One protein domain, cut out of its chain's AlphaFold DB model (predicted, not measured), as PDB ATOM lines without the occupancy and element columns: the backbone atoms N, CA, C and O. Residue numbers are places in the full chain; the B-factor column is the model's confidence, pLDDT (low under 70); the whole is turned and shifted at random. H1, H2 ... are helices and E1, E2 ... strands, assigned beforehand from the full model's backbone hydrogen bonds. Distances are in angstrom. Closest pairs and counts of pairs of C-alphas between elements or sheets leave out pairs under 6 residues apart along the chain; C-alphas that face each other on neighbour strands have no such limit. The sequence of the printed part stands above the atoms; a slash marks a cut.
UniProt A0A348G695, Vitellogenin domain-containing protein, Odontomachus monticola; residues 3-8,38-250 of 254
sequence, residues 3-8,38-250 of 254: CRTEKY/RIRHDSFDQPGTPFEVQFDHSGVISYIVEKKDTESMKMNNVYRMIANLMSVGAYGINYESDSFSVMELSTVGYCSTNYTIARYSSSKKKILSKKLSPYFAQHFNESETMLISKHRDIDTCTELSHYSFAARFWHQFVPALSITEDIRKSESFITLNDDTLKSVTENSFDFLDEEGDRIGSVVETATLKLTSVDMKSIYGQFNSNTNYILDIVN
ATOM      1  N   CYS A   3      46.021 -36.666 -27.780       49.31
ATOM      2  CA  CYS A   3      44.913 -37.389 -28.397       49.31
ATOM      3  C   CYS A   3      43.845 -37.751 -27.356       49.31
ATOM      4  O   CYS A   3      44.180 -38.107 -26.226       49.31
ATOM      5  N   ARG A   4      42.565 -37.717 -27.745       44.31
ATOM      6  CA  ARG A   4      41.438 -38.192 -26.933       44.31
ATOM      7  C   ARG A   4      40.454 -38.920 -27.838       44.31
ATOM      8  O   ARG A   4      40.138 -38.415 -28.900       44.31
ATOM      9  N   THR A   5      39.959 -40.079 -27.424       46.34
ATOM     10  CA  THR A   5      38.825 -40.710 -28.106       46.34
ATOM     11  C   THR A   5      37.537 -39.996 -27.691       46.34
ATOM     12  O   THR A   5      37.302 -39.799 -26.497       46.34
ATOM     13  N   GLU A   6      36.707 -39.575 -28.645       40.78
ATOM     14  CA  GLU A   6      35.371 -39.050 -28.355       40.78
ATOM     15  C   GLU A   6      34.291 -40.112 -28.564       40.78
ATOM     16  O   GLU A   6      34.396 -41.002 -29.407       40.78
ATOM     17  N   LYS A   7      33.222 -40.009 -27.769       38.56
ATOM     18  CA  LYS A   7      32.068 -40.897 -27.871       38.56
ATOM     19  C   LYS A   7      31.324 -40.615 -29.174       38.56
ATOM     20  O   LYS A   7      30.725 -39.549 -29.324       38.56
ATOM     21  N   TYR A   8      31.262 -41.600 -30.062       36.25
ATOM     22  CA  TYR A   8      30.385 -41.521 -31.222       36.25
ATOM     23  C   TYR A   8      28.913 -41.543 -30.773       36.25
ATOM     24  O   TYR A   8      28.502 -42.342 -29.921       36.25
ATOM     25  N   ARG A  38      41.295 -59.446 -24.050       55.97
ATOM     26  CA  ARG A  38      40.062 -58.853 -24.571       55.97
ATOM     27  C   ARG A  38      39.924 -57.420 -24.075       55.97
ATOM     28  O   ARG A  38      39.983 -57.144 -22.876       55.97
ATOM     29  N   ILE A  39      39.700 -56.508 -25.012       53.47
ATOM     30  CA  ILE A  39      39.272 -55.148 -24.704       53.47
ATOM     31  C   ILE A  39      37.775 -55.104 -24.986       53.47
ATOM     32  O   ILE A  39      37.319 -55.540 -26.044       53.47
ATOM     33  N   ARG A  40      36.992 -54.654 -24.007       55.50
ATOM     34  CA  ARG A  40      35.540 -54.629 -24.148       55.50
ATOM     35  C   ARG A  40      35.140 -53.536 -25.140       55.50
ATOM     36  O   ARG A  40      35.789 -52.501 -25.245       55.50
ATOM     37  N   HIS A  41      34.052 -53.764 -25.870       50.03
ATOM     38  CA  HIS A  41      33.551 -52.819 -26.873       50.03
ATOM     39  C   HIS A  41      33.223 -51.434 -26.273       50.03
ATOM     40  O   HIS A  41      33.332 -50.417 -26.952       50.03
ATOM     41  N   ASP A  42      32.872 -51.382 -24.986       54.38
ATOM     42  CA  ASP A  42      32.596 -50.150 -24.241       54.38
ATOM     43  C   ASP A  42      33.858 -49.336 -23.891       54.38
ATOM     44  O   ASP A  42      33.738 -48.176 -23.490       54.38
ATOM     45  N   SER A  43      35.066 -49.868 -24.120       53.22
ATOM     46  CA  SER A  43      36.331 -49.139 -23.936       53.22
ATOM     47  C   SER A  43      36.492 -47.943 -24.889       53.22
ATOM     48  O   SER A  43      37.301 -47.060 -24.614       53.22
ATOM     49  N   PHE A  44      35.709 -47.870 -25.973       54.69
ATOM     50  CA  PHE A  44      35.616 -46.691 -26.849       54.69
ATOM     51  C   PHE A  44      34.363 -45.830 -26.595       54.69
ATOM     52  O   PHE A  44      34.264 -44.720 -27.116       54.69
ATOM     53  N   ASP A  45      33.409 -46.309 -25.787       47.97
ATOM     54  CA  ASP A  45      32.124 -45.633 -25.542       47.97
ATOM     55  C   ASP A  45      32.220 -44.513 -24.491       47.97
ATOM     56  O   ASP A  45      31.270 -43.737 -24.300       47.97
ATOM     57  N   GLN A  46      33.357 -44.418 -23.799       52.28
ATOM     58  CA  GLN A  46      33.684 -43.337 -22.875       52.28
ATOM     59  C   GLN A  46      34.869 -42.525 -23.399       52.28
ATOM     60  O   GLN A  46      35.754 -43.089 -24.044       52.28
ATOM     61  N   PRO A  47      34.923 -41.210 -23.116       53.88
ATOM     62  CA  PRO A  47      36.086 -40.421 -23.475       53.88
ATOM     63  C   PRO A  47      37.320 -40.996 -22.776       53.88
ATOM     64  O   PRO A  47      37.391 -40.957 -21.546       53.88
ATOM     65  N   GLY A  48      38.264 -41.532 -23.549       60.22
ATOM     66  CA  GLY A  48      39.467 -42.151 -23.008       60.22
ATOM     67  C   GLY A  48      40.344 -41.144 -22.264       60.22
ATOM     68  O   GLY A  48      40.225 -39.922 -22.442       60.22
ATOM     69  N   THR A  49      41.247 -41.657 -21.431       65.56
ATOM     70  CA  THR A  49      42.307 -40.842 -20.832       65.56
ATOM     71  C   THR A  49      43.199 -40.296 -21.950       65.56
ATOM     72  O   THR A  49      43.587 -41.056 -22.844       65.56
ATOM     73  N   PRO A  50      43.530 -38.995 -21.939       68.69
ATOM     74  CA  PRO A  50      44.403 -38.430 -22.951       68.69
ATOM     75  C   PRO A  50      45.779 -39.104 -22.965       68.69
ATOM     76  O   PRO A  50      46.324 -39.437 -21.912       68.69
ATOM     77  N   PHE A  51      46.363 -39.247 -24.152       71.25
ATOM     78  CA  PHE A  51      47.748 -39.690 -24.318       71.25
ATOM     79  C   PHE A  51      48.525 -38.712 -25.189       71.25
ATOM     80  O   PHE A  51      47.947 -38.019 -26.035       71.25
ATOM     81  N   GLU A  52      49.843 -38.668 -24.991       75.00
ATOM     82  CA  GLU A  52      50.716 -37.834 -25.805       75.00
ATOM     83  C   GLU A  52      51.531 -38.648 -26.802       75.00
ATOM     84  O   GLU A  52      52.115 -39.678 -26.469       75.00
ATOM     85  N   VAL A  53      51.607 -38.135 -28.028       73.44
ATOM     86  CA  VAL A  53      52.521 -38.623 -29.062       73.44
ATOM     87  C   VAL A  53      53.574 -37.560 -29.324       73.44
ATOM     88  O   VAL A  53      53.244 -36.383 -29.547       73.44
ATOM     89  N   GLN A  54      54.833 -37.984 -29.302       72.38
ATOM     90  CA  GLN A  54      55.965 -37.168 -29.711       72.38
ATOM     91  C   GLN A  54      56.424 -37.577 -31.107       72.38
ATOM     92  O   GLN A  54      56.535 -38.765 -31.414       72.38
ATOM     93  N   PHE A  55      56.718 -36.571 -31.924       72.31
ATOM     94  CA  PHE A  55      57.207 -36.738 -33.285       72.31
ATOM     95  C   PHE A  55      58.554 -36.042 -33.442       72.31
ATOM     96  O   PHE A  55      58.774 -34.985 -32.846       72.31
ATOM     97  N   ASP A  56      59.413 -36.601 -34.282       67.62
ATOM     98  CA  ASP A  56      60.582 -35.924 -34.828       67.62
ATOM     99  C   ASP A  56      60.497 -35.849 -36.366       67.62
ATOM    100  O   ASP A  56      59.423 -35.965 -36.960       67.62
ATOM    101  N   HIS A  57      61.630 -35.600 -37.022       65.31
ATOM    102  CA  HIS A  57      61.725 -35.541 -38.482       65.31
ATOM    103  C   HIS A  57      61.614 -36.919 -39.163       65.31
ATOM    104  O   HIS A  57      61.359 -36.981 -40.365       65.31
ATOM    105  N   SER A  58      61.814 -38.008 -38.423       64.00
ATOM    106  CA  SER A  58      61.775 -39.385 -38.920       64.00
ATOM    107  C   SER A  58      60.425 -40.058 -38.659       64.00
ATOM    108  O   SER A  58      60.050 -40.970 -39.392       64.00
ATOM    109  N   GLY A  59      59.655 -39.588 -37.675       69.75
ATOM    110  CA  GLY A  59      58.305 -40.074 -37.404       69.75
ATOM    111  C   GLY A  59      57.954 -40.016 -35.923       69.75
ATOM    112  O   GLY A  59      58.249 -39.039 -35.240       69.75
ATOM    113  N   VAL A  60      57.280 -41.053 -35.424       76.31
ATOM    114  CA  VAL A  60      56.908 -41.171 -34.006       76.31
ATOM    115  C   VAL A  60      58.111 -41.629 -33.186       76.31
ATOM    116  O   VAL A  60      58.671 -42.687 -33.458       76.31
ATOM    117  N   ILE A  61      58.459 -40.878 -32.138       72.62
ATOM    118  CA  ILE A  61      59.587 -41.216 -31.250       72.62
ATOM    119  C   ILE A  61      59.146 -41.839 -29.928       72.62
ATOM    120  O   ILE A  61      59.847 -42.684 -29.376       72.62
ATOM    121  N   SER A  62      58.003 -41.419 -29.378       72.50
ATOM    122  CA  SER A  62      57.554 -41.892 -28.068       72.50
ATOM    123  C   SER A  62      56.062 -41.666 -27.827       72.50
ATOM    124  O   SER A  62      55.413 -40.839 -28.477       72.50
ATOM    125  N   TYR A  63      55.547 -42.421 -26.855       74.88
ATOM    126  CA  TYR A  63      54.174 -42.385 -26.370       74.88
ATOM    127  C   TYR A  63      54.205 -42.124 -24.869       74.88
ATOM    128  O   TYR A  63      54.869 -42.856 -24.132       74.88
ATOM    129  N   ILE A  64      53.484 -41.106 -24.410       75.00
ATOM    130  CA  ILE A  64      53.346 -40.808 -22.986       75.00
ATOM    131  C   ILE A  64      51.914 -41.124 -22.584       75.00
ATOM    132  O   ILE A  64      50.958 -40.542 -23.093       75.00
ATOM    133  N   VAL A  65      51.791 -42.079 -21.670       74.81
ATOM    134  CA  VAL A  65      50.522 -42.587 -21.157       74.81
ATOM    135  C   VAL A  65      50.583 -42.559 -19.632       74.81
ATOM    136  O   VAL A  65      51.627 -42.863 -19.047       74.81
ATOM    137  N   GLU A  66      49.480 -42.199 -18.976       73.81
ATOM    138  CA  GLU A  66      49.395 -42.201 -17.513       73.81
ATOM    139  C   GLU A  66      49.557 -43.631 -16.971       73.81
ATOM    140  O   GLU A  66      48.714 -44.503 -17.179       73.81
ATOM    141  N   LYS A  67      50.655 -43.881 -16.248       68.69
ATOM    142  CA  LYS A  67      51.051 -45.227 -15.797       68.69
ATOM    143  C   LYS A  67      50.053 -45.855 -14.820       68.69
ATOM    144  O   LYS A  67      50.038 -47.072 -14.657       68.69
ATOM    145  N   LYS A  68      49.262 -45.036 -14.124       73.50
ATOM    146  CA  LYS A  68      48.291 -45.506 -13.126       73.50
ATOM    147  C   LYS A  68      46.950 -45.933 -13.726       73.50
ATOM    148  O   LYS A  68      46.132 -46.475 -12.990       73.50
ATOM    149  N   ASP A  69      46.732 -45.718 -15.021       70.81
ATOM    150  CA  ASP A  69      45.499 -46.101 -15.701       70.81
ATOM    151  C   ASP A  69      45.677 -47.420 -16.471       70.81
ATOM    152  O   ASP A  69      46.271 -47.483 -17.550       70.81
ATOM    153  N   THR A  70      45.144 -48.500 -15.897       69.94
ATOM    154  CA  THR A  70      45.199 -49.848 -16.477       69.94
ATOM    155  C   THR A  70      44.476 -49.960 -17.814       69.94
ATOM    156  O   THR A  70      44.890 -50.765 -18.646       69.94
ATOM    157  N   GLU A  71      43.423 -49.172 -18.046       69.81
ATOM    158  CA  GLU A  71      42.711 -49.184 -19.328       69.81
ATOM    159  C   GLU A  71      43.557 -48.512 -20.408       69.81
ATOM    160  O   GLU A  71      43.759 -49.080 -21.480       69.81
ATOM    161  N   SER A  72      44.196 -47.388 -20.086       67.62
ATOM    162  CA  SER A  72      45.161 -46.759 -20.993       67.62
ATOM    163  C   SER A  72      46.340 -47.662 -21.355       67.62
ATOM    164  O   SER A  72      46.803 -47.645 -22.497       67.62
ATOM    165  N   MET A  73      46.812 -48.500 -20.426       68.00
ATOM    166  CA  MET A  73      47.847 -49.492 -20.735       68.00
ATOM    167  C   MET A  73      47.365 -50.559 -21.731       68.00
ATOM    168  O   MET A  73      48.132 -50.949 -22.614       68.00
ATOM    169  N   LYS A  74      46.107 -51.011 -21.636       70.19
ATOM    170  CA  LYS A  74      45.512 -51.949 -22.608       70.19
ATOM    171  C   LYS A  74      45.330 -51.306 -23.985       70.19
ATOM    172  O   LYS A  74      45.505 -51.971 -25.003       70.19
ATOM    173  N   MET A  75      45.066 -50.001 -24.017       72.88
ATOM    174  CA  MET A  75      44.876 -49.218 -25.241       72.88
ATOM    175  C   MET A  75      46.178 -48.830 -25.951       72.88
ATOM    176  O   MET A  75      46.135 -48.248 -27.033       72.88
ATOM    177  N   ASN A  76      47.350 -49.193 -25.420       72.81
ATOM    178  CA  ASN A  76      48.635 -48.762 -25.974       72.81
ATOM    179  C   ASN A  76      48.822 -49.150 -27.456       72.81
ATOM    180  O   ASN A  76      49.319 -48.357 -28.248       72.81
ATOM    181  N   ASN A  77      48.360 -50.332 -27.883       72.81
ATOM    182  CA  ASN A  77      48.424 -50.724 -29.299       72.81
ATOM    183  C   ASN A  77      47.514 -49.869 -30.196       72.81
ATOM    184  O   ASN A  77      47.868 -49.598 -31.343       72.81
ATOM    185  N   VAL A  78      46.378 -49.402 -29.672       75.81
ATOM    186  CA  VAL A  78      45.495 -48.456 -30.366       75.81
ATOM    187  C   VAL A  78      46.167 -47.092 -30.468       75.81
ATOM    188  O   VAL A  78      46.188 -46.498 -31.540       75.81
ATOM    189  N   TYR A  79      46.788 -46.615 -29.390       78.12
ATOM    190  CA  TYR A  79      47.529 -45.349 -29.385       78.12
ATOM    191  C   TYR A  79      48.699 -45.373 -30.376       78.12
ATOM    192  O   TYR A  79      48.884 -44.429 -31.148       78.12
ATOM    193  N   ARG A  80      49.433 -46.493 -30.423       77.31
ATOM    194  CA  ARG A  80      50.466 -46.758 -31.433       77.31
ATOM    195  C   ARG A  80      49.899 -46.744 -32.842       77.31
ATOM    196  O   ARG A  80      50.509 -46.139 -33.719       77.31
ATOM    197  N   MET A  81      48.745 -47.366 -33.078       78.19
ATOM    198  CA  MET A  81      48.096 -47.302 -34.390       78.19
ATOM    199  C   MET A  81      47.801 -45.853 -34.751       78.19
ATOM    200  O   MET A  81      48.304 -45.382 -35.765       78.19
ATOM    201  N   ILE A  82      47.068 -45.129 -33.902       77.38
ATOM    202  CA  ILE A  82      46.663 -43.742 -34.154       77.38
ATOM    203  C   ILE A  82      47.872 -42.882 -34.544       77.38
ATOM    204  O   ILE A  82      47.843 -42.194 -35.561       77.38
ATOM    205  N   ALA A  83      48.965 -42.967 -33.785       76.88
ATOM    206  CA  ALA A  83      50.186 -42.228 -34.085       76.88
ATOM    207  C   ALA A  83      50.805 -42.600 -35.440       76.88
ATOM    208  O   ALA A  83      51.157 -41.712 -36.217       76.88
ATOM    209  N   ASN A  84      50.907 -43.896 -35.751       78.69
ATOM    210  CA  ASN A  84      51.476 -44.374 -37.014       78.69
ATOM    211  C   ASN A  84      50.639 -43.963 -38.231       78.69
ATOM    212  O   ASN A  84      51.188 -43.606 -39.276       78.69
ATOM    213  N   LEU A  85      49.313 -43.936 -38.084       78.06
ATOM    214  CA  LEU A  85      48.394 -43.449 -39.115       78.06
ATOM    215  C   LEU A  85      48.650 -41.976 -39.468       78.06
ATOM    216  O   LEU A  85      48.451 -41.575 -40.613       78.06
ATOM    217  N   MET A  86      49.130 -41.176 -38.517       72.81
ATOM    218  CA  MET A  86      49.448 -39.759 -38.726       72.81
ATOM    219  C   MET A  86      50.905 -39.487 -39.086       72.81
ATOM    220  O   MET A  86      51.231 -38.393 -39.542       72.81
ATOM    221  N   SER A  87      51.787 -40.453 -38.853       75.06
ATOM    222  CA  SER A  87      53.228 -40.277 -38.986       75.06
ATOM    223  C   SER A  87      53.646 -40.223 -40.443       75.06
ATOM    224  O   SER A  87      53.959 -41.247 -41.037       75.06
ATOM    225  N   VAL A  88      53.643 -39.056 -41.071       67.50
ATOM    226  CA  VAL A  88      54.265 -38.906 -42.387       67.50
ATOM    227  C   VAL A  88      55.777 -38.874 -42.166       67.50
ATOM    228  O   VAL A  88      56.240 -37.943 -41.516       67.50
ATOM    229  N   GLY A  89      56.532 -39.879 -42.630       61.81
ATOM    230  CA  GLY A  89      58.000 -39.903 -42.538       61.81
ATOM    231  C   GLY A  89      58.602 -38.641 -43.165       61.81
ATOM    232  O   GLY A  89      58.789 -38.565 -44.379       61.81
ATOM    233  N   ALA A  90      58.812 -37.610 -42.345       57.00
ATOM    234  CA  ALA A  90      58.835 -36.222 -42.803       57.00
ATOM    235  C   ALA A  90      60.121 -35.858 -43.546       57.00
ATOM    236  O   ALA A  90      60.121 -34.942 -44.366       57.00
ATOM    237  N   TYR A  91      61.200 -36.604 -43.307       57.53
ATOM    238  CA  TYR A  91      62.502 -36.346 -43.910       57.53
ATOM    239  C   TYR A  91      62.474 -36.388 -45.449       57.53
ATOM    240  O   TYR A  91      63.188 -35.621 -46.090       57.53
ATOM    241  N   GLY A  92      61.627 -37.234 -46.050       55.19
ATOM    242  CA  GLY A  92      61.563 -37.436 -47.503       55.19
ATOM    243  C   GLY A  92      60.681 -36.446 -48.274       55.19
ATOM    244  O   GLY A  92      60.843 -36.301 -49.481       55.19
ATOM    245  N   ILE A  93      59.770 -35.733 -47.599       60.44
ATOM    246  CA  ILE A  93      58.755 -34.875 -48.252       60.44
ATOM    247  C   ILE A  93      59.389 -33.650 -48.935       60.44
ATOM    248  O   ILE A  93      58.821 -33.102 -49.881       60.44
ATOM    249  N   ASN A  94      60.565 -33.237 -48.455       57.69
ATOM    250  CA  ASN A  94      61.292 -32.054 -48.918       57.69
ATOM    251  C   ASN A  94      62.132 -32.277 -50.176       57.69
ATOM    252  O   ASN A  94      62.624 -31.302 -50.743       57.69
ATOM    253  N   TYR A  95      62.344 -33.525 -50.588       54.75
ATOM    254  CA  TYR A  95      63.112 -33.811 -51.790       54.75
ATOM    255  C   TYR A  95      62.196 -33.720 -53.016       54.75
ATOM    256  O   TYR A  95      61.031 -34.105 -52.956       54.75
ATOM    257  N   GLU A  96      62.723 -33.231 -54.142       55.97
ATOM    258  CA  GLU A  96      62.016 -33.118 -55.434       55.97
ATOM    259  C   GLU A  96      61.492 -34.465 -55.978       55.97
ATOM    260  O   GLU A  96      60.855 -34.514 -57.027       55.97
ATOM    261  N   SER A  97      61.760 -35.576 -55.287       66.75
ATOM    262  CA  SER A  97      61.232 -36.891 -55.610       66.75
ATOM    263  C   SER A  97      59.816 -37.072 -55.062       66.75
ATOM    264  O   SER A  97      59.607 -37.143 -53.849       66.75
ATOM    265  N   ASP A  98      58.864 -37.287 -55.963       78.50
ATOM    266  CA  ASP A  98      57.493 -37.694 -55.637       78.50
ATOM    267  C   ASP A  98      57.400 -39.122 -55.069       78.50
ATOM    268  O   ASP A  98      56.319 -39.585 -54.723       78.50
ATOM    269  N   SER A  99      58.515 -39.841 -54.936       86.56
ATOM    270  CA  SER A  99      58.554 -41.162 -54.312       86.56
ATOM    271  C   SER A  99      59.869 -41.412 -53.590       86.56
ATOM    272  O   SER A  99      60.932 -41.099 -54.128       86.56
ATOM    273  N   PHE A 100      59.811 -42.035 -52.418       86.75
ATOM    274  CA  PHE A 100      60.992 -42.437 -51.655       86.75
ATOM    275  C   PHE A 100      60.684 -43.646 -50.772       86.75
ATOM    276  O   PHE A 100      59.523 -43.951 -50.514       86.75
ATOM    277  N   SER A 101      61.722 -44.308 -50.271       87.00
ATOM    278  CA  SER A 101      61.590 -45.453 -49.367       87.00
ATOM    279  C   SER A 101      62.357 -45.189 -48.080       87.00
ATOM    280  O   SER A 101      63.487 -44.700 -48.119       87.00
ATOM    281  N   VAL A 102      61.753 -45.508 -46.938       86.00
ATOM    282  CA  VAL A 102      62.388 -45.405 -45.616       86.00
ATOM    283  C   VAL A 102      62.024 -46.612 -44.766       86.00
ATOM    284  O   VAL A 102      60.949 -47.187 -44.924       86.00
ATOM    285  N   MET A 103      62.904 -46.972 -43.834       86.94
ATOM    286  CA  MET A 103      62.558 -47.936 -42.794       86.94
ATOM    287  C   MET A 103      61.703 -47.253 -41.725       86.94
ATOM    288  O   MET A 103      62.098 -46.223 -41.178       86.94
ATOM    289  N   GLU A 104      60.544 -47.824 -41.417       84.31
ATOM    290  CA  GLU A 104      59.576 -47.267 -40.471       84.31
ATOM    291  C   GLU A 104      59.242 -48.286 -39.383       84.31
ATOM    292  O   GLU A 104      58.862 -49.422 -39.672       84.31
ATOM    293  N   LEU A 105      59.334 -47.862 -38.120       83.12
ATOM    294  CA  LEU A 105      58.814 -48.622 -36.990       83.12
ATOM    295  C   LEU A 105      57.336 -48.283 -36.797       83.12
ATOM    296  O   LEU A 105      56.997 -47.180 -36.375       83.12
ATOM    297  N   SER A 106      56.463 -49.244 -37.076       81.75
ATOM    298  CA  SER A 106      55.010 -49.077 -37.005       81.75
ATOM    299  C   SER A 106      54.368 -50.064 -36.022       81.75
ATOM    300  O   SER A 106      55.053 -50.765 -35.275       81.75
ATOM    301  N   THR A 107      53.034 -50.123 -35.984       80.00
ATOM    302  CA  THR A 107      52.324 -51.204 -35.283       80.00
ATOM    303  C   THR A 107      52.537 -52.558 -35.937       80.00
ATOM    304  O   THR A 107      52.432 -53.549 -35.234       80.00
ATOM    305  N   VAL A 108      52.849 -52.590 -37.236       85.69
ATOM    306  CA  VAL A 108      53.126 -53.808 -38.009       85.69
ATOM    307  C   VAL A 108      54.458 -54.427 -37.639       85.69
ATOM    308  O   VAL A 108      54.567 -55.644 -37.569       85.69
ATOM    309  N   GLY A 109      55.453 -53.595 -37.371       86.75
ATOM    310  CA  GLY A 109      56.836 -54.006 -37.195       86.75
ATOM    311  C   GLY A 109      57.763 -52.935 -37.747       86.75
ATOM    312  O   GLY A 109      57.332 -51.807 -38.023       86.75
ATOM    313  N   TYR A 110      59.031 -53.293 -37.904       89.12
ATOM    314  CA  TYR A 110      60.040 -52.453 -38.532       89.12
ATOM    315  C   TYR A 110      60.174 -52.838 -40.006       89.12
ATOM    316  O   TYR A 110      60.730 -53.884 -40.332       89.12
ATOM    317  N   CYS A 111      59.609 -52.014 -40.885       89.56
ATOM    318  CA  CYS A 111      59.345 -52.365 -42.280       89.56
ATOM    319  C   CYS A 111      59.970 -51.367 -43.250       89.56
ATOM    320  O   CYS A 111      60.029 -50.172 -42.953       89.56
ATOM    321  N   SER A 112      60.358 -51.843 -44.434       91.62
ATOM    322  CA  SER A 112      60.609 -50.956 -45.568       91.62
ATOM    323  C   SER A 112      59.277 -50.386 -46.050       91.62
ATOM    324  O   SER A 112      58.353 -51.132 -46.380       91.62
ATOM    325  N   THR A 113      59.157 -49.062 -46.066       90.31
ATOM    326  CA  THR A 113      57.930 -48.365 -46.449       90.31
ATOM    327  C   THR A 113      58.199 -47.468 -47.642       90.31
ATOM    328  O   THR A 113      59.023 -46.553 -47.580       90.31
ATOM    329  N   ASN A 114      57.453 -47.702 -48.717       91.12
ATOM    330  CA  ASN A 114      57.468 -46.897 -49.926       91.12
ATOM    331  C   ASN A 114      56.430 -45.786 -49.819       91.12
ATOM    332  O   ASN A 114      55.249 -46.039 -49.583       91.12
ATOM    333  N   TYR A 115      56.883 -44.561 -50.023       88.62
ATOM    334  CA  TYR A 115      56.081 -43.355 -50.037       88.62
ATOM    335  C   TYR A 115      55.913 -42.875 -51.474       88.62
ATOM    336  O   TYR A 115      56.859 -42.876 -52.260       88.62
ATOM    337  N   THR A 116      54.710 -42.428 -51.816       89.94
ATOM    338  CA  THR A 116      54.423 -41.713 -53.062       89.94
ATOM    339  C   THR A 116      53.606 -40.476 -52.740       89.94
ATOM    340  O   THR A 116      52.602 -40.561 -52.035       89.94
ATOM    341  N   ILE A 117      54.038 -39.327 -53.239       86.38
ATOM    342  CA  ILE A 117      53.455 -38.019 -52.980       86.38
ATOM    343  C   ILE A 117      52.915 -37.474 -54.296       86.38
ATOM    344  O   ILE A 117      53.663 -37.238 -55.234       86.38
ATOM    345  N   ALA A 118      51.611 -37.232 -54.346       86.62
ATOM    346  CA  ALA A 118      50.969 -36.500 -55.426       86.62
ATOM    347  C   ALA A 118      50.513 -35.134 -54.907       86.62
ATOM    348  O   ALA A 118      49.864 -35.043 -53.862       86.62
ATOM    349  N   ARG A 119      50.850 -34.066 -55.636       84.25
ATOM    350  CA  ARG A 119      50.473 -32.689 -55.297       84.25
ATOM    351  C   ARG A 119      49.529 -32.137 -56.357       84.25
ATOM    352  O   ARG A 119      49.800 -32.222 -57.552       84.25
ATOM    353  N   TYR A 120      48.424 -31.556 -55.911       83.75
ATOM    354  CA  TYR A 120      47.410 -30.946 -56.765       83.75
ATOM    355  C   TYR A 120      47.224 -29.486 -56.371       83.75
ATOM    356  O   TYR A 120      47.161 -29.171 -55.186       83.75
ATOM    357  N   SER A 121      47.092 -28.584 -57.344       78.81
ATOM    358  CA  SER A 121      46.768 -27.186 -57.044       78.81
ATOM    359  C   SER A 121      45.343 -27.076 -56.492       78.81
ATOM    360  O   SER A 121      44.389 -27.569 -57.100       78.81
ATOM    361  N   SER A 122      45.192 -26.413 -55.348       67.50
ATOM    362  CA  SER A 122      43.901 -26.089 -54.751       67.50
ATOM    363  C   SER A 122      43.503 -24.664 -55.137       67.50
ATOM    364  O   SER A 122      44.176 -23.688 -54.816       67.50
ATOM    365  N   SER A 123      42.376 -24.525 -55.834       56.72
ATOM    366  CA  SER A 123      41.833 -23.231 -56.282       56.72
ATOM    367  C   SER A 123      40.919 -22.556 -55.246       56.72
ATOM    368  O   SER A 123      40.351 -21.493 -55.511       56.72
ATOM    369  N   LYS A 124      40.759 -23.146 -54.053       56.12
ATOM    370  CA  LYS A 124      39.872 -22.620 -53.006       56.12
ATOM    371  C   LYS A 124      40.588 -21.563 -52.159       56.12
ATOM    372  O   LYS A 124      41.668 -21.787 -51.632       56.12
ATOM    373  N   LYS A 125      39.966 -20.383 -52.029       49.19
ATOM    374  CA  LYS A 125      40.446 -19.287 -51.173       49.19
ATOM    375  C   LYS A 125      40.246 -19.619 -49.690       49.19
ATOM    376  O   LYS A 125      39.139 -19.964 -49.298       49.19
ATOM    377  N   LYS A 126      41.313 -19.392 -48.912       50.59
ATOM    378  CA  LYS A 126      41.444 -19.339 -47.441       50.59
ATOM    379  C   LYS A 126      40.140 -19.241 -46.646       50.59
ATOM    380  O   LYS A 126      39.594 -18.143 -46.520       50.59
ATOM    381  N   ILE A 127      39.736 -20.342 -46.004       42.78
ATOM    382  CA  ILE A 127      38.779 -20.332 -44.885       42.78
ATOM    383  C   ILE A 127      39.168 -21.377 -43.817       42.78
ATOM    384  O   ILE A 127      38.322 -22.119 -43.360       42.78
ATOM    385  N   LEU A 128      40.418 -21.396 -43.346       40.34
ATOM    386  CA  LEU A 128      40.739 -21.684 -41.941       40.34
ATOM    387  C   LEU A 128      42.086 -21.054 -41.578       40.34
ATOM    388  O   LEU A 128      42.999 -20.888 -42.383       40.34
ATOM    389  N   SER A 129      42.174 -20.594 -40.334       43.34
ATOM    390  CA  SER A 129      43.372 -19.984 -39.768       43.34
ATOM    391  C   SER A 129      44.550 -20.956 -39.841       43.34
ATOM    392  O   SER A 129      44.359 -22.058 -39.351       43.34
ATOM    393  N   LYS A 130      45.711 -20.529 -40.374       43.09
ATOM    394  CA  LYS A 130      47.148 -20.852 -40.101       43.09
ATOM    395  C   LYS A 130      47.571 -21.955 -39.084       43.09
ATOM    396  O   LYS A 130      48.710 -21.958 -38.632       43.09
ATOM    397  N   LYS A 131      46.695 -22.838 -38.622       48.66
ATOM    398  CA  LYS A 131      46.752 -23.474 -37.297       48.66
ATOM    399  C   LYS A 131      46.768 -24.996 -37.334       48.66
ATOM    400  O   LYS A 131      46.975 -25.599 -36.289       48.66
ATOM    401  N   LEU A 132      46.584 -25.604 -38.502       46.69
ATOM    402  CA  LEU A 132      46.529 -27.055 -38.665       46.69
ATOM    403  C   LEU A 132      47.811 -27.642 -39.258       46.69
ATOM    404  O   LEU A 132      47.756 -28.744 -39.778       46.69
ATOM    405  N   SER A 133      48.963 -26.963 -39.181       46.06
ATOM    406  CA  SER A 133      50.222 -27.549 -39.652       46.06
ATOM    407  C   SER A 133      50.928 -28.323 -38.524       46.06
ATOM    408  O   SER A 133      51.552 -27.711 -37.645       46.06
ATOM    409  N   PRO A 134      50.881 -29.668 -38.506       51.78
ATOM    410  CA  PRO A 134      51.938 -30.485 -37.933       51.78
ATOM    411  C   PRO A 134      53.327 -29.962 -38.295       51.78
ATOM    412  O   PRO A 134      53.493 -29.332 -39.334       51.78
ATOM    413  N   TYR A 135      54.344 -30.231 -37.476       49.44
ATOM    414  CA  TYR A 135      55.725 -29.844 -37.805       49.44
ATOM    415  C   TYR A 135      56.144 -30.337 -39.209       49.44
ATOM    416  O   TYR A 135      56.770 -29.598 -39.960       49.44
ATOM    417  N   PHE A 136      55.677 -31.520 -39.627       53.72
ATOM    418  CA  PHE A 136      55.892 -32.060 -40.976       53.72
ATOM    419  C   PHE A 136      55.160 -31.305 -42.103       53.72
ATOM    420  O   PHE A 136      55.504 -31.455 -43.269       53.72
ATOM    421  N   ALA A 137      54.167 -30.480 -41.776       53.06
ATOM    422  CA  ALA A 137      53.436 -29.636 -42.716       53.06
ATOM    423  C   ALA A 137      54.041 -28.224 -42.845       53.06
ATOM    424  O   ALA A 137      53.498 -27.397 -43.567       53.06
ATOM    425  N   GLN A 138      55.172 -27.924 -42.191       53.69
ATOM    426  CA  GLN A 138      55.867 -26.634 -42.364       53.69
ATOM    427  C   GLN A 138      56.393 -26.418 -43.789       53.69
ATOM    428  O   GLN A 138      56.602 -25.279 -44.202       53.69
ATOM    429  N   HIS A 139      56.583 -27.502 -44.539       56.56
ATOM    430  CA  HIS A 139      57.006 -27.483 -45.939       56.56
ATOM    431  C   HIS A 139      55.835 -27.607 -46.920       56.56
ATOM    432  O   HIS A 139      56.039 -27.723 -48.126       56.56
ATOM    433  N   PHE A 140      54.604 -27.595 -46.410       63.06
ATOM    434  CA  PHE A 140      53.408 -27.654 -47.228       63.06
ATOM    435  C   PHE A 140      53.105 -26.286 -47.841       63.06
ATOM    436  O   PHE A 140      53.086 -25.267 -47.150       63.06
ATOM    437  N   ASN A 141      52.836 -26.269 -49.144       65.75
ATOM    438  CA  ASN A 141      52.294 -25.096 -49.804       65.75
ATOM    439  C   ASN A 141      50.789 -25.011 -49.500       65.75
ATOM    440  O   ASN A 141      50.030 -25.867 -49.944       65.75
ATOM    441  N   GLU A 142      50.363 -23.957 -48.794       64.62
ATOM    442  CA  GLU A 142      48.947 -23.692 -48.459       64.62
ATOM    443  C   GLU A 142      48.035 -23.726 -49.717       64.62
ATOM    444  O   GLU A 142      46.855 -24.037 -49.669       64.62
ATOM    445  N   SER A 143      48.568 -23.456 -50.910       69.94
ATOM    446  CA  SER A 143      47.776 -23.495 -52.152       69.94
ATOM    447  C   SER A 143      47.641 -24.879 -52.802       69.94
ATOM    448  O   SER A 143      47.148 -24.982 -53.928       69.94
ATOM    449  N   GLU A 144      48.064 -25.951 -52.134       75.75
ATOM    450  CA  GLU A 144      48.078 -27.304 -52.691       75.75
ATOM    451  C   GLU A 144      47.203 -28.274 -51.885       75.75
ATOM    452  O   GLU A 144      46.678 -27.983 -50.817       75.75
ATOM    453  N   THR A 145      46.958 -29.446 -52.453       81.56
ATOM    454  CA  THR A 145      46.451 -30.626 -51.760       81.56
ATOM    455  C   THR A 145      47.449 -31.730 -52.020       81.56
ATOM    456  O   THR A 145      47.771 -32.023 -53.172       81.56
ATOM    457  N   MET A 146      47.948 -32.329 -50.949       82.25
ATOM    458  CA  MET A 146      48.933 -33.394 -51.010       82.25
ATOM    459  C   MET A 146      48.273 -34.711 -50.632       82.25
ATOM    460  O   MET A 146      47.663 -34.835 -49.570       82.25
ATOM    461  N   LEU A 147      48.414 -35.690 -51.516       88.00
ATOM    462  CA  LEU A 147      48.050 -37.074 -51.286       88.00
ATOM    463  C   LEU A 147      49.335 -37.875 -51.101       88.00
ATOM    464  O   LEU A 147      50.185 -37.907 -51.986       88.00
ATOM    465  N   ILE A 148      49.465 -38.526 -49.954       87.50
ATOM    466  CA  ILE A 148      50.618 -39.345 -49.601       87.50
ATOM    467  C   ILE A 148      50.143 -40.779 -49.482       87.50
ATOM    468  O   ILE A 148      49.356 -41.104 -48.595       87.50
ATOM    469  N   SER A 149      50.633 -41.632 -50.366       91.56
ATOM    470  CA  SER A 149      50.426 -43.072 -50.303       91.56
ATOM    471  C   SER A 149      51.625 -43.709 -49.617       91.56
ATOM    472  O   SER A 149      52.765 -43.369 -49.929       91.56
ATOM    473  N   LYS A 150      51.370 -44.621 -48.685       91.31
ATOM    474  CA  LYS A 150      52.373 -45.445 -48.019       91.31
ATOM    475  C   LYS A 150      52.043 -46.900 -48.257       91.31
ATOM    476  O   LYS A 150      50.931 -47.332 -47.959       91.31
ATOM    477  N   HIS A 151      53.025 -47.650 -48.719       93.38
ATOM    478  CA  HIS A 151      52.934 -49.089 -48.873       93.38
ATOM    479  C   HIS A 151      54.070 -49.727 -48.078       93.38
ATOM    480  O   HIS A 151      55.236 -49.409 -48.318       93.38
ATOM    481  N   ARG A 152      53.733 -50.582 -47.111       91.88
ATOM    482  CA  ARG A 152      54.726 -51.315 -46.318       91.88
ATOM    483  C   ARG A 152      54.994 -52.662 -46.970       91.88
ATOM    484  O   ARG A 152      54.058 -53.427 -47.189       91.88
ATOM    485  N   ASP A 153      56.260 -52.940 -47.236       93.12
ATOM    486  CA  ASP A 153      56.707 -54.233 -47.740       93.12
ATOM    487  C   ASP A 153      56.767 -55.232 -46.578       93.12
ATOM    488  O   ASP A 153      57.738 -55.274 -45.815       93.12
ATOM    489  N   ILE A 154      55.680 -55.990 -46.424       92.50
ATOM    490  CA  ILE A 154      55.473 -56.921 -45.312       92.50
ATOM    491  C   ILE A 154      56.521 -58.035 -45.294       92.50
ATOM    492  O   ILE A 154      56.989 -58.414 -44.220       92.50
ATOM    493  N   ASP A 155      56.938 -58.506 -46.468       90.69
ATOM    494  CA  ASP A 155      57.868 -59.630 -46.603       90.69
ATOM    495  C   ASP A 155      59.281 -59.271 -46.113       90.69
ATOM    496  O   ASP A 155      60.067 -60.146 -45.747       90.69
ATOM    497  N   THR A 156      59.607 -57.975 -46.071       89.19
ATOM    498  CA  THR A 156      60.900 -57.462 -45.587       89.19
ATOM    499  C   THR A 156      60.862 -56.949 -44.147       89.19
ATOM    500  O   THR A 156      61.893 -56.522 -43.620       89.19
ATOM    501  N   CYS A 157      59.697 -56.971 -43.493       90.38
ATOM    502  CA  CYS A 157      59.562 -56.485 -42.128       90.38
ATOM    503  C   CYS A 157      60.305 -57.379 -41.130       90.38
ATOM    504  O   CYS A 157      60.186 -58.603 -41.132       90.38
ATOM    505  N   THR A 158      60.994 -56.748 -40.185       89.56
ATOM    506  CA  THR A 158      61.506 -57.411 -38.984       89.56
ATOM    507  C   THR A 158      60.611 -57.094 -37.792       89.56
ATOM    508  O   THR A 158      59.979 -56.037 -37.754       89.56
ATOM    509  N   GLU A 159      60.587 -57.979 -36.794       84.12
ATOM    510  CA  GLU A 159      59.785 -57.791 -35.572       84.12
ATOM    511  C   GLU A 159      58.285 -57.622 -35.871       84.12
ATOM    512  O   GLU A 159      57.609 -56.755 -35.304       84.12
ATOM    513  N   LEU A 160      57.772 -58.451 -36.791       81.81
ATOM    514  CA  LEU A 160      56.353 -58.477 -37.122       81.81
ATOM    515  C   LEU A 160      55.519 -58.657 -35.855       81.81
ATOM    516  O   LEU A 160      55.737 -59.550 -35.036       81.81
ATOM    517  N   SER A 161      54.565 -57.755 -35.683       73.38
ATOM    518  CA  SER A 161      53.646 -57.776 -34.563       73.38
ATOM    519  C   SER A 161      52.416 -58.591 -34.939       73.38
ATOM    520  O   SER A 161      51.705 -58.254 -35.880       73.38
ATOM    521  N   HIS A 162      52.109 -59.616 -34.147       74.81
ATOM    522  CA  HIS A 162      50.832 -60.330 -34.213       74.81
ATOM    523  C   HIS A 162      49.748 -59.455 -33.577       74.81
ATOM    524  O   HIS A 162      49.496 -59.456 -32.363       74.81
ATOM    525  N   TYR A 163      49.228 -58.538 -34.388       74.31
ATOM    526  CA  TYR A 163      48.339 -57.478 -33.955       74.31
ATOM    527  C   TYR A 163      47.168 -57.392 -34.940       74.31
ATOM    528  O   TYR A 163      47.236 -56.719 -35.951       74.31
ATOM    529  N   SER A 164      46.073 -58.083 -34.635       78.56
ATOM    530  CA  SER A 164      44.786 -57.841 -35.295       78.56
ATOM    531  C   SER A 164      43.857 -57.129 -34.320       78.56
ATOM    532  O   SER A 164      43.748 -57.500 -33.145       78.56
ATOM    533  N   PHE A 165      43.204 -56.069 -34.786       77.06
ATOM    534  CA  PHE A 165      42.129 -55.429 -34.042       77.06
ATOM    535  C   PHE A 165      40.857 -56.263 -34.056       77.06
ATOM    536  O   PHE A 165      40.191 -56.327 -33.026       77.06
ATOM    537  N   ALA A 166      40.571 -56.977 -35.142       76.00
ATOM    538  CA  ALA A 166      39.477 -57.935 -35.192       76.00
ATOM    539  C   ALA A 166      39.635 -59.013 -34.115       76.00
ATOM    540  O   ALA A 166      38.726 -59.196 -33.315       76.00
ATOM    541  N   ALA A 167      40.815 -59.625 -33.984       77.06
ATOM    542  CA  ALA A 167      41.063 -60.620 -32.935       77.06
ATOM    543  C   ALA A 167      40.904 -60.053 -31.512       77.06
ATOM    544  O   ALA A 167      40.525 -60.770 -30.586       77.06
ATOM    545  N   ARG A 168      41.162 -58.753 -31.319       76.31
ATOM    546  CA  ARG A 168      41.137 -58.102 -29.997       76.31
ATOM    547  C   ARG A 168      39.786 -57.519 -29.597       76.31
ATOM    548  O   ARG A 168      39.418 -57.619 -28.428       76.31
ATOM    549  N   PHE A 169      39.082 -56.889 -30.533       72.75
ATOM    550  CA  PHE A 169      37.840 -56.146 -30.291       72.75
ATOM    551  C   PHE A 169      36.606 -56.856 -30.835       72.75
ATOM    552  O   PHE A 169      35.519 -56.724 -30.273       72.75
ATOM    553  N   TRP A 170      36.772 -57.636 -31.901       74.75
ATOM    554  CA  TRP A 170      35.685 -58.305 -32.603       74.75
ATOM    555  C   TRP A 170      35.941 -59.803 -32.765       74.75
ATOM    556  O   TRP A 170      35.725 -60.379 -33.829       74.75
ATOM    557  N   HIS A 171      36.405 -60.433 -31.686       74.69
ATOM    558  CA  HIS A 171      36.750 -61.856 -31.637       74.69
ATOM    559  C   HIS A 171      35.636 -62.781 -32.152       74.69
ATOM    560  O   HIS A 171      35.930 -63.853 -32.663       74.69
ATOM    561  N   GLN A 172      34.366 -62.364 -32.081       75.00
ATOM    562  CA  GLN A 172      33.236 -63.103 -32.646       75.00
ATOM    563  C   GLN A 172      33.284 -63.260 -34.178       75.00
ATOM    564  O   GLN A 172      32.601 -64.124 -34.718       75.00
ATOM    565  N   PHE A 173      34.055 -62.423 -34.877       73.75
ATOM    566  CA  PHE A 173      34.252 -62.485 -36.328       73.75
ATOM    567  C   PHE A 173      35.588 -63.133 -36.715       73.75
ATOM    568  O   PHE A 173      35.917 -63.191 -37.899       73.75
ATOM    569  N   VAL A 174      36.352 -63.623 -35.737       80.38
ATOM    570  CA  VAL A 174      37.610 -64.341 -35.956       80.38
ATOM    571  C   VAL A 174      37.378 -65.839 -35.730       80.38
ATOM    572  O   VAL A 174      36.723 -66.205 -34.751       80.38
ATOM    573  N   PRO A 175      37.884 -66.729 -36.608       79.62
ATOM    574  CA  PRO A 175      37.766 -68.169 -36.403       79.62
ATOM    575  C   PRO A 175      38.334 -68.595 -35.043       79.62
ATOM    576  O   PRO A 175      39.491 -68.320 -34.736       79.62
ATOM    577  N   ALA A 176      37.540 -69.307 -34.238       77.31
ATOM    578  CA  ALA A 176      37.931 -69.716 -32.884       77.31
ATOM    579  C   ALA A 176      39.159 -70.648 -32.842       77.31
ATOM    580  O   ALA A 176      39.818 -70.739 -31.812       77.31
ATOM    581  N   LEU A 177      39.448 -71.330 -33.955       76.31
ATOM    582  CA  LEU A 177      40.601 -72.220 -34.121       76.31
ATOM    583  C   LEU A 177      41.885 -71.478 -34.524       76.31
ATOM    584  O   LEU A 177      42.920 -72.111 -34.691       76.31
ATOM    585  N   SER A 178      41.832 -70.156 -34.705       77.62
ATOM    586  CA  SER A 178      43.003 -69.378 -35.100       77.62
ATOM    587  C   SER A 178      44.031 -69.344 -33.978       77.62
ATOM    588  O   SER A 178      43.725 -68.905 -32.869       77.62
ATOM    589  N   ILE A 179      45.266 -69.725 -34.295       76.19
ATOM    590  CA  ILE A 179      46.403 -69.647 -33.368       76.19
ATOM    591  C   ILE A 179      47.280 -68.439 -33.666       76.19
ATOM    592  O   ILE A 179      47.777 -67.794 -32.740       76.19
ATOM    593  N   THR A 180      47.444 -68.110 -34.944       81.56
ATOM    594  CA  THR A 180      48.314 -67.020 -35.392       81.56
ATOM    595  C   THR A 180      47.589 -66.068 -36.326       81.56
ATOM    596  O   THR A 180      46.832 -66.487 -37.205       81.56
ATOM    597  N   GLU A 181      47.852 -64.773 -36.138       85.75
ATOM    598  CA  GLU A 181      47.464 -63.720 -37.069       85.75
ATOM    599  C   GLU A 181      48.678 -63.260 -37.881       85.75
ATOM    600  O   GLU A 181      49.643 -62.728 -37.318       85.75
ATOM    601  N   ASP A 182      48.589 -63.407 -39.201       88.94
ATOM    602  CA  ASP A 182      49.637 -63.015 -40.137       88.94
ATOM    603  C   ASP A 182      49.175 -61.830 -40.972       88.94
ATOM    604  O   ASP A 182      48.231 -61.914 -41.760       88.94
ATOM    605  N   ILE A 183      49.852 -60.694 -40.816       90.44
ATOM    606  CA  ILE A 183      49.607 -59.540 -41.675       90.44
ATOM    607  C   ILE A 183      50.118 -59.829 -43.089       90.44
ATOM    608  O   ILE A 183      51.206 -60.365 -43.278       90.44
ATOM    609  N   ARG A 184      49.322 -59.472 -44.094       92.06
ATOM    610  CA  ARG A 184      49.632 -59.676 -45.520       92.06
ATOM    611  C   ARG A 184      49.774 -58.368 -46.275       92.06
ATOM    612  O   ARG A 184      50.476 -58.300 -47.277       92.06
ATOM    613  N   LYS A 185      49.091 -57.327 -45.804       91.94
ATOM    614  CA  LYS A 185      49.046 -56.023 -46.458       91.94
ATOM    615  C   LYS A 185      48.935 -54.922 -45.415       91.94
ATOM    616  O   LYS A 185      48.173 -55.071 -44.462       91.94
ATOM    617  N   SER A 186      49.655 -53.820 -45.621       91.88
ATOM    618  CA  SER A 186      49.463 -52.568 -44.887       91.88
ATOM    619  C   SER A 186      49.675 -51.375 -45.814       91.88
ATOM    620  O   SER A 186      50.800 -51.072 -46.222       91.88
ATOM    621  N   GLU A 187      48.586 -50.685 -46.135       93.06
ATOM    622  CA  GLU A 187      48.584 -49.505 -47.000       93.06
ATOM    623  C   GLU A 187      47.952 -48.323 -46.291       93.06
ATOM    624  O   GLU A 187      47.041 -48.473 -45.485       93.06
ATOM    625  N   SER A 188      48.475 -47.125 -46.525       91.19
ATOM    626  CA  SER A 188      47.970 -45.907 -45.893       91.19
ATOM    627  C   SER A 188      47.904 -44.761 -46.887       91.19
ATOM    628  O   SER A 188      48.844 -44.533 -47.639       91.19
ATOM    629  N   PHE A 189      46.822 -43.998 -46.843       91.12
ATOM    630  CA  PHE A 189      46.578 -42.836 -47.681       91.12
ATOM    631  C   PHE A 189      46.332 -41.632 -46.787       91.12
ATOM    632  O   PHE A 189      45.364 -41.592 -46.030       91.12
ATOM    633  N   ILE A 190      47.209 -40.641 -46.873       87.38
ATOM    634  CA  ILE A 190      47.125 -39.409 -46.095       87.38
ATOM    635  C   ILE A 190      46.827 -38.267 -47.049       87.38
ATOM    636  O   ILE A 190      47.585 -38.005 -47.976       87.38
ATOM    637  N   THR A 191      45.721 -37.578 -46.812       85.69
ATOM    638  CA  THR A 191      45.366 -36.344 -47.508       85.69
ATOM    639  C   THR A 191      45.614 -35.166 -46.583       85.69
ATOM    640  O   THR A 191      45.057 -35.109 -45.483       85.69
ATOM    641  N   LEU A 192      46.421 -34.221 -47.053       80.25
ATOM    642  CA  LEU A 192      46.674 -32.947 -46.399       80.25
ATOM    643  C   LEU A 192      46.253 -31.798 -47.320       80.25
ATOM    644  O   LEU A 192      46.681 -31.719 -48.471       80.25
ATOM    645  N   ASN A 193      45.432 -30.898 -46.796       74.88
ATOM    646  CA  ASN A 193      45.162 -29.580 -47.359       74.88
ATOM    647  C   ASN A 193      45.020 -28.551 -46.226       74.88
ATOM    648  O   ASN A 193      45.127 -28.910 -45.053       74.88
ATOM    649  N   ASP A 194      44.764 -27.290 -46.578       68.19
ATOM    650  CA  ASP A 194      44.620 -26.170 -45.633       68.19
ATOM    651  C   ASP A 194      43.688 -26.440 -44.443       68.19
ATOM    652  O   ASP A 194      43.927 -25.956 -43.334       68.19
ATOM    653  N   ASP A 195      42.643 -27.235 -44.666       67.69
ATOM    654  CA  ASP A 195      41.540 -27.403 -43.724       67.69
ATOM    655  C   ASP A 195      41.455 -28.834 -43.173       67.69
ATOM    656  O   ASP A 195      40.664 -29.114 -42.271       67.69
ATOM    657  N   THR A 196      42.207 -29.778 -43.745       73.00
ATOM    658  CA  THR A 196      42.006 -31.213 -43.527       73.00
ATOM    659  C   THR A 196      43.329 -31.963 -43.483       73.00
ATOM    660  O   THR A 196      44.091 -31.964 -44.444       73.00
ATOM    661  N   LEU A 197      43.528 -32.707 -42.396       79.12
ATOM    662  CA  LEU A 197      44.420 -33.860 -42.349       79.12
ATOM    663  C   LEU A 197      43.537 -35.100 -42.152       79.12
ATOM    664  O   LEU A 197      42.966 -35.283 -41.075       79.12
ATOM    665  N   LYS A 198      43.387 -35.922 -43.195       84.25
ATOM    666  CA  LYS A 198      42.693 -37.222 -43.143       84.25
ATOM    667  C   LYS A 198      43.701 -38.320 -43.456       84.25
ATOM    668  O   LYS A 198      44.484 -38.174 -44.388       84.25
ATOM    669  N   SER A 199      43.674 -39.406 -42.701       87.44
ATOM    670  CA  SER A 199      44.449 -40.614 -42.972       87.44
ATOM    671  C   SER A 199      43.507 -41.806 -43.016       87.44
ATOM    672  O   SER A 199      42.607 -41.903 -42.185       87.44
ATOM    673  N   VAL A 200      43.690 -42.683 -43.993       89.75
ATOM    674  CA  VAL A 200      42.984 -43.958 -44.108       89.75
ATOM    675  C   VAL A 200      44.034 -45.043 -44.242       89.75
ATOM    676  O   VAL A 200      44.913 -44.931 -45.091       89.75
ATOM    677  N   THR A 201      43.942 -46.089 -43.436       89.50
ATOM    678  CA  THR A 201      44.831 -47.245 -43.534       89.50
ATOM    679  C   THR A 201      44.034 -48.515 -43.612       89.50
ATOM    680  O   THR A 201      43.097 -48.710 -42.845       89.50
ATOM    681  N   GLU A 202      44.470 -49.382 -44.509       91.50
ATOM    682  CA  GLU A 202      43.945 -50.718 -44.693       91.50
ATOM    683  C   GLU A 202      45.032 -51.719 -44.310       91.50
ATOM    684  O   GLU A 202      46.152 -51.665 -44.829       91.50
ATOM    685  N   ASN A 203      44.698 -52.633 -43.406       89.81
ATOM    686  CA  ASN A 203      45.521 -53.794 -43.104       89.81
ATOM    687  C   ASN A 203      44.741 -55.060 -43.450       89.81
ATOM    688  O   ASN A 203      43.549 -55.154 -43.169       89.81
ATOM    689  N   SER A 204      45.402 -56.045 -44.045       91.31
ATOM    690  CA  SER A 204      44.810 -57.362 -44.296       91.31
ATOM    691  C   SER A 204      45.556 -58.418 -43.501       91.31
ATOM    692  O   SER A 204      46.788 -58.426 -43.512       91.31
ATOM    693  N   PHE A 205      44.813 -59.307 -42.851       91.00
ATOM    694  CA  PHE A 205      45.349 -60.389 -42.036       91.00
ATOM    695  C   PHE A 205      44.779 -61.726 -42.487       91.00
ATOM    696  O   PHE A 205      43.582 -61.825 -42.765       91.00
ATOM    697  N   ASP A 206      45.628 -62.744 -42.503       91.69
ATOM    698  CA  ASP A 206      45.234 -64.143 -42.588       91.69
ATOM    699  C   ASP A 206      45.245 -64.750 -41.175       91.69
ATOM    700  O   ASP A 206      46.098 -64.430 -40.345       91.69
ATOM    701  N   PHE A 207      44.271 -65.617 -40.906       90.44
ATOM    702  CA  PHE A 207      44.188 -66.403 -39.676       90.44
ATOM    703  C   PHE A 207      44.560 -67.841 -39.994       90.44
ATOM    704  O   PHE A 207      43.985 -68.418 -40.926       90.44
ATOM    705  N   LEU A 208      45.503 -68.398 -39.236       90.38
ATOM    706  CA  LEU A 208      46.033 -69.741 -39.463       90.38
ATOM    707  C   LEU A 208      45.724 -70.670 -38.278       90.38
ATOM    708  O   LEU A 208      45.650 -70.210 -37.131       90.38
ATOM    709  N   ASP A 209      45.526 -71.956 -38.563       89.94
ATOM    710  CA  ASP A 209      45.401 -73.019 -37.553       89.94
ATOM    711  C   ASP A 209      46.769 -73.489 -37.014       89.94
ATOM    712  O   ASP A 209      47.792 -72.832 -37.228       89.94
ATOM    713  N   GLU A 210      46.798 -74.588 -36.247       88.25
ATOM    714  CA  GLU A 210      48.042 -75.101 -35.653       88.25
ATOM    715  C   GLU A 210      49.014 -75.637 -36.714       88.25
ATOM    716  O   GLU A 210      50.233 -75.601 -36.530       88.25
ATOM    717  N   GLU A 211      48.470 -76.136 -37.821       91.06
ATOM    718  CA  GLU A 211      49.196 -76.671 -38.965       91.06
ATOM    719  C   GLU A 211      49.746 -75.566 -39.884       91.06
ATOM    720  O   GLU A 211      50.604 -75.836 -40.730       91.06
ATOM    721  N   GLY A 212      49.316 -74.316 -39.677       87.62
ATOM    722  CA  GLY A 212      49.687 -73.157 -40.486       87.62
ATOM    723  C   GLY A 212      48.815 -72.986 -41.732       87.62
ATOM    724  O   GLY A 212      49.139 -72.166 -42.597       87.62
ATOM    725  N   ASP A 213      47.715 -73.729 -41.833       91.06
ATOM    726  CA  ASP A 213      46.755 -73.604 -42.915       91.06
ATOM    727  C   ASP A 213      45.833 -72.407 -42.669       91.06
ATOM    728  O   ASP A 213      45.381 -72.118 -41.558       91.06
ATOM    729  N   ARG A 214      45.535 -71.668 -43.742       92.88
ATOM    730  CA  ARG A 214      44.657 -70.499 -43.661       92.88
ATOM    731  C   ARG A 214      43.210 -70.930 -43.453       92.88
ATOM    732  O   ARG A 214      42.581 -71.478 -44.356       92.88
ATOM    733  N   ILE A 215      42.646 -70.535 -42.318       91.75
ATOM    734  CA  ILE A 215      41.254 -70.809 -41.935       91.75
ATOM    735  C   ILE A 215      40.347 -69.576 -42.018       91.75
ATOM    736  O   ILE A 215      39.129 -69.677 -41.867       91.75
ATOM    737  N   GLY A 216      40.918 -68.400 -42.276       89.00
ATOM    738  CA  GLY A 216      40.157 -67.171 -42.458       89.00
ATOM    739  C   GLY A 216      41.022 -65.983 -42.848       89.00
ATOM    740  O   GLY A 216      42.237 -66.087 -43.001       89.00
ATOM    741  N   SER A 217      40.376 -64.837 -43.030       90.38
ATOM    742  CA  SER A 217      41.056 -63.558 -43.226       90.38
ATOM    743  C   SER A 217      40.155 -62.397 -42.843       90.38
ATOM    744  O   SER A 217      38.935 -62.499 -42.975       90.38
ATOM    745  N   VAL A 218      40.759 -61.276 -42.471       88.19
ATOM    746  CA  VAL A 218      40.058 -60.018 -42.207       88.19
ATOM    747  C   VAL A 218      40.766 -58.856 -42.888       88.19
ATOM    748  O   VAL A 218      41.987 -58.850 -43.043       88.19
ATOM    749  N   VAL A 219      39.980 -57.859 -43.286       88.94
ATOM    750  CA  VAL A 219      40.476 -56.558 -43.729       88.94
ATOM    751  C   VAL A 219      40.019 -55.522 -42.713       88.94
ATOM    752  O   VAL A 219      38.830 -55.391 -42.435       88.94
ATOM    753  N   GLU A 220      40.975 -54.808 -42.138       86.31
ATOM    754  CA  GLU A 220      40.757 -53.762 -41.149       86.31
ATOM    755  C   GLU A 220      41.008 -52.409 -41.805       86.31
ATOM    756  O   GLU A 220      42.113 -52.148 -42.282       86.31
ATOM    757  N   THR A 221      39.998 -51.538 -41.802       86.62
ATOM    758  CA  THR A 221      40.141 -50.153 -42.265       86.62
ATOM    759  C   THR A 221      40.051 -49.207 -41.078       86.62
ATOM    760  O   THR A 221      39.089 -49.246 -40.316       86.62
ATOM    761  N   ALA A 222      41.050 -48.343 -40.921       82.88
ATOM    762  CA  ALA A 222      41.085 -47.312 -39.894       82.88
ATOM    763  C   ALA A 222      41.139 -45.929 -40.545       82.88
ATOM    764  O   ALA A 222      42.055 -45.636 -41.315       82.88
ATOM    765  N   THR A 223      40.186 -45.066 -40.190       82.25
ATOM    766  CA  THR A 223      40.123 -43.684 -40.671       82.25
ATOM    767  C   THR A 223      40.345 -42.705 -39.523       82.25
ATOM    768  O   THR A 223      39.659 -42.725 -38.500       82.25
ATOM    769  N   LEU A 224      41.302 -41.799 -39.709       79.69
ATOM    770  CA  LEU A 224      41.565 -40.682 -38.812       79.69
ATOM    771  C   LEU A 224      41.316 -39.364 -39.513       79.69
ATOM    772  O   LEU A 224      41.732 -39.161 -40.656       79.69
ATOM    773  N   LYS A 225      40.720 -38.428 -38.781       78.12
ATOM    774  CA  LYS A 225      40.582 -37.048 -39.221       78.12
ATOM    775  C   LYS A 225      41.011 -36.119 -38.097       78.12
ATOM    776  O   LYS A 225      40.512 -36.202 -36.979       78.12
ATOM    777  N   LEU A 226      41.920 -35.202 -38.405       73.69
ATOM    778  CA  LEU A 226      42.238 -34.110 -37.498       73.69
ATOM    779  C   LEU A 226      41.054 -33.142 -37.466       73.69
ATOM    780  O   LEU A 226      40.707 -32.555 -38.491       73.69
ATOM    781  N   THR A 227      40.429 -32.992 -36.301       67.38
ATOM    782  CA  THR A 227      39.245 -32.142 -36.127       67.38
ATOM    783  C   THR A 227      39.588 -30.790 -35.522       67.38
ATOM    784  O   THR A 227      38.985 -29.785 -35.899       67.38
ATOM    785  N   SER A 228      40.578 -30.723 -34.625       62.06
ATOM    786  CA  SER A 228      41.008 -29.456 -34.033       62.06
ATOM    787  C   SER A 228      42.454 -29.465 -33.528       62.06
ATOM    788  O   SER A 228      43.065 -30.502 -33.273       62.06
ATOM    789  N   VAL A 229      43.016 -28.266 -33.370       58.62
ATOM    790  CA  VAL A 229      44.332 -28.046 -32.759       58.62
ATOM    791  C   VAL A 229      44.180 -27.035 -31.638       58.62
ATOM    792  O   VAL A 229      43.827 -25.879 -31.888       58.62
ATOM    793  N   ASP A 230      44.463 -27.468 -30.410       51.34
ATOM    794  CA  ASP A 230      44.532 -26.577 -29.256       51.34
ATOM    795  C   ASP A 230      45.989 -26.195 -28.971       51.34
ATOM    796  O   ASP A 230      46.840 -27.025 -28.656       51.34
ATOM    797  N   MET A 231      46.278 -24.899 -29.081       49.50
ATOM    798  CA  MET A 231      47.613 -24.339 -28.861       49.50
ATOM    799  C   MET A 231      47.871 -23.947 -27.397       49.50
ATOM    800  O   MET A 231      48.921 -23.376 -27.099       49.50
ATOM    801  N   LYS A 232      46.943 -24.208 -26.468       41.38
ATOM    802  CA  LYS A 232      47.121 -23.886 -25.046       41.38
ATOM    803  C   LYS A 232      47.586 -25.115 -24.258       41.38
ATOM    804  O   LYS A 232      46.780 -25.867 -23.726       41.38
ATOM    805  N   SER A 233      48.902 -25.300 -24.133       37.59
ATOM    806  CA  SER A 233      49.459 -26.225 -23.132       37.59
ATOM    807  C   SER A 233      49.310 -25.631 -21.725       37.59
ATOM    808  O   SER A 233      49.716 -24.494 -21.483       37.59
ATOM    809  N   ILE A 234      48.739 -26.407 -20.798       37.50
ATOM    810  CA  ILE A 234      48.568 -26.056 -19.375       37.50
ATOM    811  C   ILE A 234      49.884 -26.249 -18.590       37.50
ATOM    812  O   ILE A 234      50.049 -25.691 -17.506       37.50
ATOM    813  N   TYR A 235      50.869 -26.957 -19.152       37.50
ATOM    814  CA  TYR A 235      52.196 -27.110 -18.555       37.50
ATOM    815  C   TYR A 235      53.158 -26.094 -19.171       37.50
ATOM    816  O   TYR A 235      53.622 -26.235 -20.302       37.50
ATOM    817  N   GLY A 236      53.361 -25.007 -18.426       30.34
ATOM    818  CA  GLY A 236      54.166 -23.860 -18.814       30.34
ATOM    819  C   GLY A 236      55.661 -24.152 -18.979       30.34
ATOM    820  O   GLY A 236      56.214 -25.059 -18.368       30.34
ATOM    821  N   GLN A 237      56.278 -23.263 -19.760       28.91
ATOM    822  CA  GLN A 237      57.667 -23.205 -20.232       28.91
ATOM    823  C   GLN A 237      58.003 -24.136 -21.405       28.91
ATOM    824  O   GLN A 237      58.078 -25.355 -21.313       28.91
ATOM    825  N   PHE A 238      58.182 -23.471 -22.547       41.22
ATOM    826  CA  PHE A 238      58.234 -24.019 -23.891       41.22
ATOM    827  C   PHE A 238      59.669 -24.343 -24.318       41.22
ATOM    828  O   PHE A 238      60.516 -23.457 -24.360       41.22
ATOM    829  N   ASN A 239      59.873 -25.578 -24.775       33.69
ATOM    830  CA  ASN A 239      60.684 -25.883 -25.950       33.69
ATOM    831  C   ASN A 239      59.779 -26.696 -26.906       33.69
ATOM    832  O   ASN A 239      59.388 -27.817 -26.604       33.69
ATOM    833  N   SER A 240      59.353 -26.059 -28.002       37.16
ATOM    834  CA  SER A 240      58.887 -26.647 -29.278       37.16
ATOM    835  C   SER A 240      57.765 -27.710 -29.375       37.16
ATOM    836  O   SER A 240      57.649 -28.292 -30.451       37.16
ATOM    837  N   ASN A 241      56.888 -27.956 -28.391       38.12
ATOM    838  CA  ASN A 241      55.863 -29.017 -28.533       38.12
ATOM    839  C   ASN A 241      54.414 -28.515 -28.720       38.12
ATOM    840  O   ASN A 241      53.825 -27.908 -27.828       38.12
ATOM    841  N   THR A 242      53.828 -28.828 -29.884       39.75
ATOM    842  CA  THR A 242      52.422 -28.578 -30.259       39.75
ATOM    843  C   THR A 242      51.516 -29.757 -29.866       39.75
ATOM    844  O   THR A 242      51.870 -30.929 -30.055       39.75
ATOM    845  N   ASN A 243      50.312 -29.463 -29.364       38.47
ATOM    846  CA  ASN A 243      49.279 -30.453 -29.049       38.47
ATOM    847  C   ASN A 243      48.185 -30.459 -30.132       38.47
ATOM    848  O   ASN A 243      47.692 -29.408 -30.517       38.47
ATOM    849  N   TYR A 244      47.815 -31.641 -30.640       39.84
ATOM    850  CA  TYR A 244      46.744 -31.829 -31.631       39.84
ATOM    851  C   TYR A 244      45.721 -32.799 -31.048       39.84
ATOM    852  O   TYR A 244      46.162 -33.774 -30.443       39.84
ATOM    853  N   ILE A 245      44.424 -32.534 -31.233       39.03
ATOM    854  CA  ILE A 245      43.310 -33.380 -30.777       39.03
ATOM    855  C   ILE A 245      42.732 -34.095 -32.002       39.03
ATOM    856  O   ILE A 245      42.480 -33.457 -33.024       39.03
ATOM    857  N   LEU A 246      42.535 -35.411 -31.915       38.09
ATOM    858  CA  LEU A 246      42.065 -36.239 -33.029       38.09
ATOM    859  C   LEU A 246      40.814 -37.009 -32.677       38.09
ATOM    860  O   LEU A 246      40.770 -37.624 -31.617       38.09
ATOM    861  N   ASP A 247      39.901 -37.075 -33.641       34.19
ATOM    862  CA  ASP A 247      38.770 -37.987 -33.613       34.19
ATOM    863  C   ASP A 247      39.025 -39.176 -34.547       34.19
ATOM    864  O   ASP A 247      39.518 -39.031 -35.674       34.19
ATOM    865  N   ILE A 248      38.676 -40.368 -34.068       35.94
ATOM    866  CA  ILE A 248      38.655 -41.597 -34.865       35.94
ATOM    867  C   ILE A 248      37.254 -41.706 -35.465       35.94
ATOM    868  O   ILE A 248      36.271 -41.697 -34.725       35.94
ATOM    869  N   VAL A 249      37.156 -41.785 -36.791       30.73
ATOM    870  CA  VAL A 249      35.868 -41.864 -37.495       30.73
ATOM    871  C   VAL A 249      35.736 -43.257 -38.097       30.73
ATOM    872  O   VAL A 249      36.607 -43.674 -38.854       30.73
ATOM    873  N   ASN A 250      34.654 -43.969 -37.778       31.19
ATOM    874  CA  ASN A 250      34.264 -45.181 -38.497       31.19
ATOM    875  C   ASN A 250      33.385 -44.746 -39.683       31.19
ATOM    876  O   ASN A 250      32.276 -44.259 -39.463       31.19
TER     877      ASN A 250
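This is residues 3 to 8 and 38 to 250 of the 254 residues of the protein "Vitellogenin domain-containing protein" of Odontomachus monticola (UniProt A0A348G695). What is the main shape? A large sheet, E3 to E9, twisted and curled like part of a barrel, wraps round the helix H3, and the small hairpin of E1 and E2 packs on H3 on the side away from that sheet. What is it made of? The printed part has 219 residues with four named helices and nine named strands, in the order H1 E1 E2 H2 H3 E3 E4 E5 H4 E6 E7 E8 E9; the class is mixed, helices and strands. The large sheet runs E3 E4 E5 E6 E7 E8 E9, all antiparallel. How large is it? It is compact, with a radius of gyration of the C-alphas of 18.3 A and spans of 57 by 41 by 30 A.

Where are the large sheet's strands? From first to last C-alpha, E3, residues 99 to 105, measures 18.9 A, E4, 110 to 121, 34.0 A, E5, 144 to 158, 35.7 A, E6, 180 to 193, 39.4 A, E7, 196 to 208, 39.0 A, and E8, 214 to 228, 42.3 A. E9, residues 245 to 249, ends at C-alpha 249 (35.868, -41.864, -37.495). E5 bends by 87 degrees at residue 155 and E6 by 52 degrees at residue 184. Where are the others? E1 is residues 51 to 55, E2 60 to 64, H2 70 to 74, H4 165 to 169, and H3, 76 to 86, measures 15.6 A. H1, residues 41 to 44, begins at C-alpha 41 (33.551, -52.819, -26.873).

How do the strands pair? E3 E4 E5 and E6 E7 E8 E9 are meanders, each strand the antiparallel neighbour of the one before, and E3 and E9 are edge strands. Within hydrogen-bond range are N 102 and O 113 of the hairpin E3 and E4, 3.0 A, N 148 and O 190 of E5 and E6, 2.8 A, and N 54 and O 62 of the hairpin E1 and E2, 3.0 A. Where are the helices? H3 is on one face of the large sheet, two layers, with C-alphas of Leu 85 and Ser 199 of E7 closest, 6.2 A; its closest to E2 are those of Ala 83 and Val 60, 6.8 A. H4 only grazes the sheet, H2 and H3 meet only through their link, and H1 is close but not clearly touching H4, the C-alphas of His 41 and Phe 169 being closest, 6.4 A. What of their backbones? In H2, H3 and H4 every O i to N i+4 pair is within hydrogen-bond range; H1 is too short for one.

Is the printed part whole? Residues 9 to 37 are not printed, and C-alphas 8 and 38 are 20.9 A apart. Which links are long? H3 to E3, E4 to E5 and E8 to E9 are long, and in the last residues 234 to 239 stand free. Where is confidence low? The mean pLDDT of the printed part is 70.7, and 86 residues are under 70, among them 122 to 143 and 227 to 250.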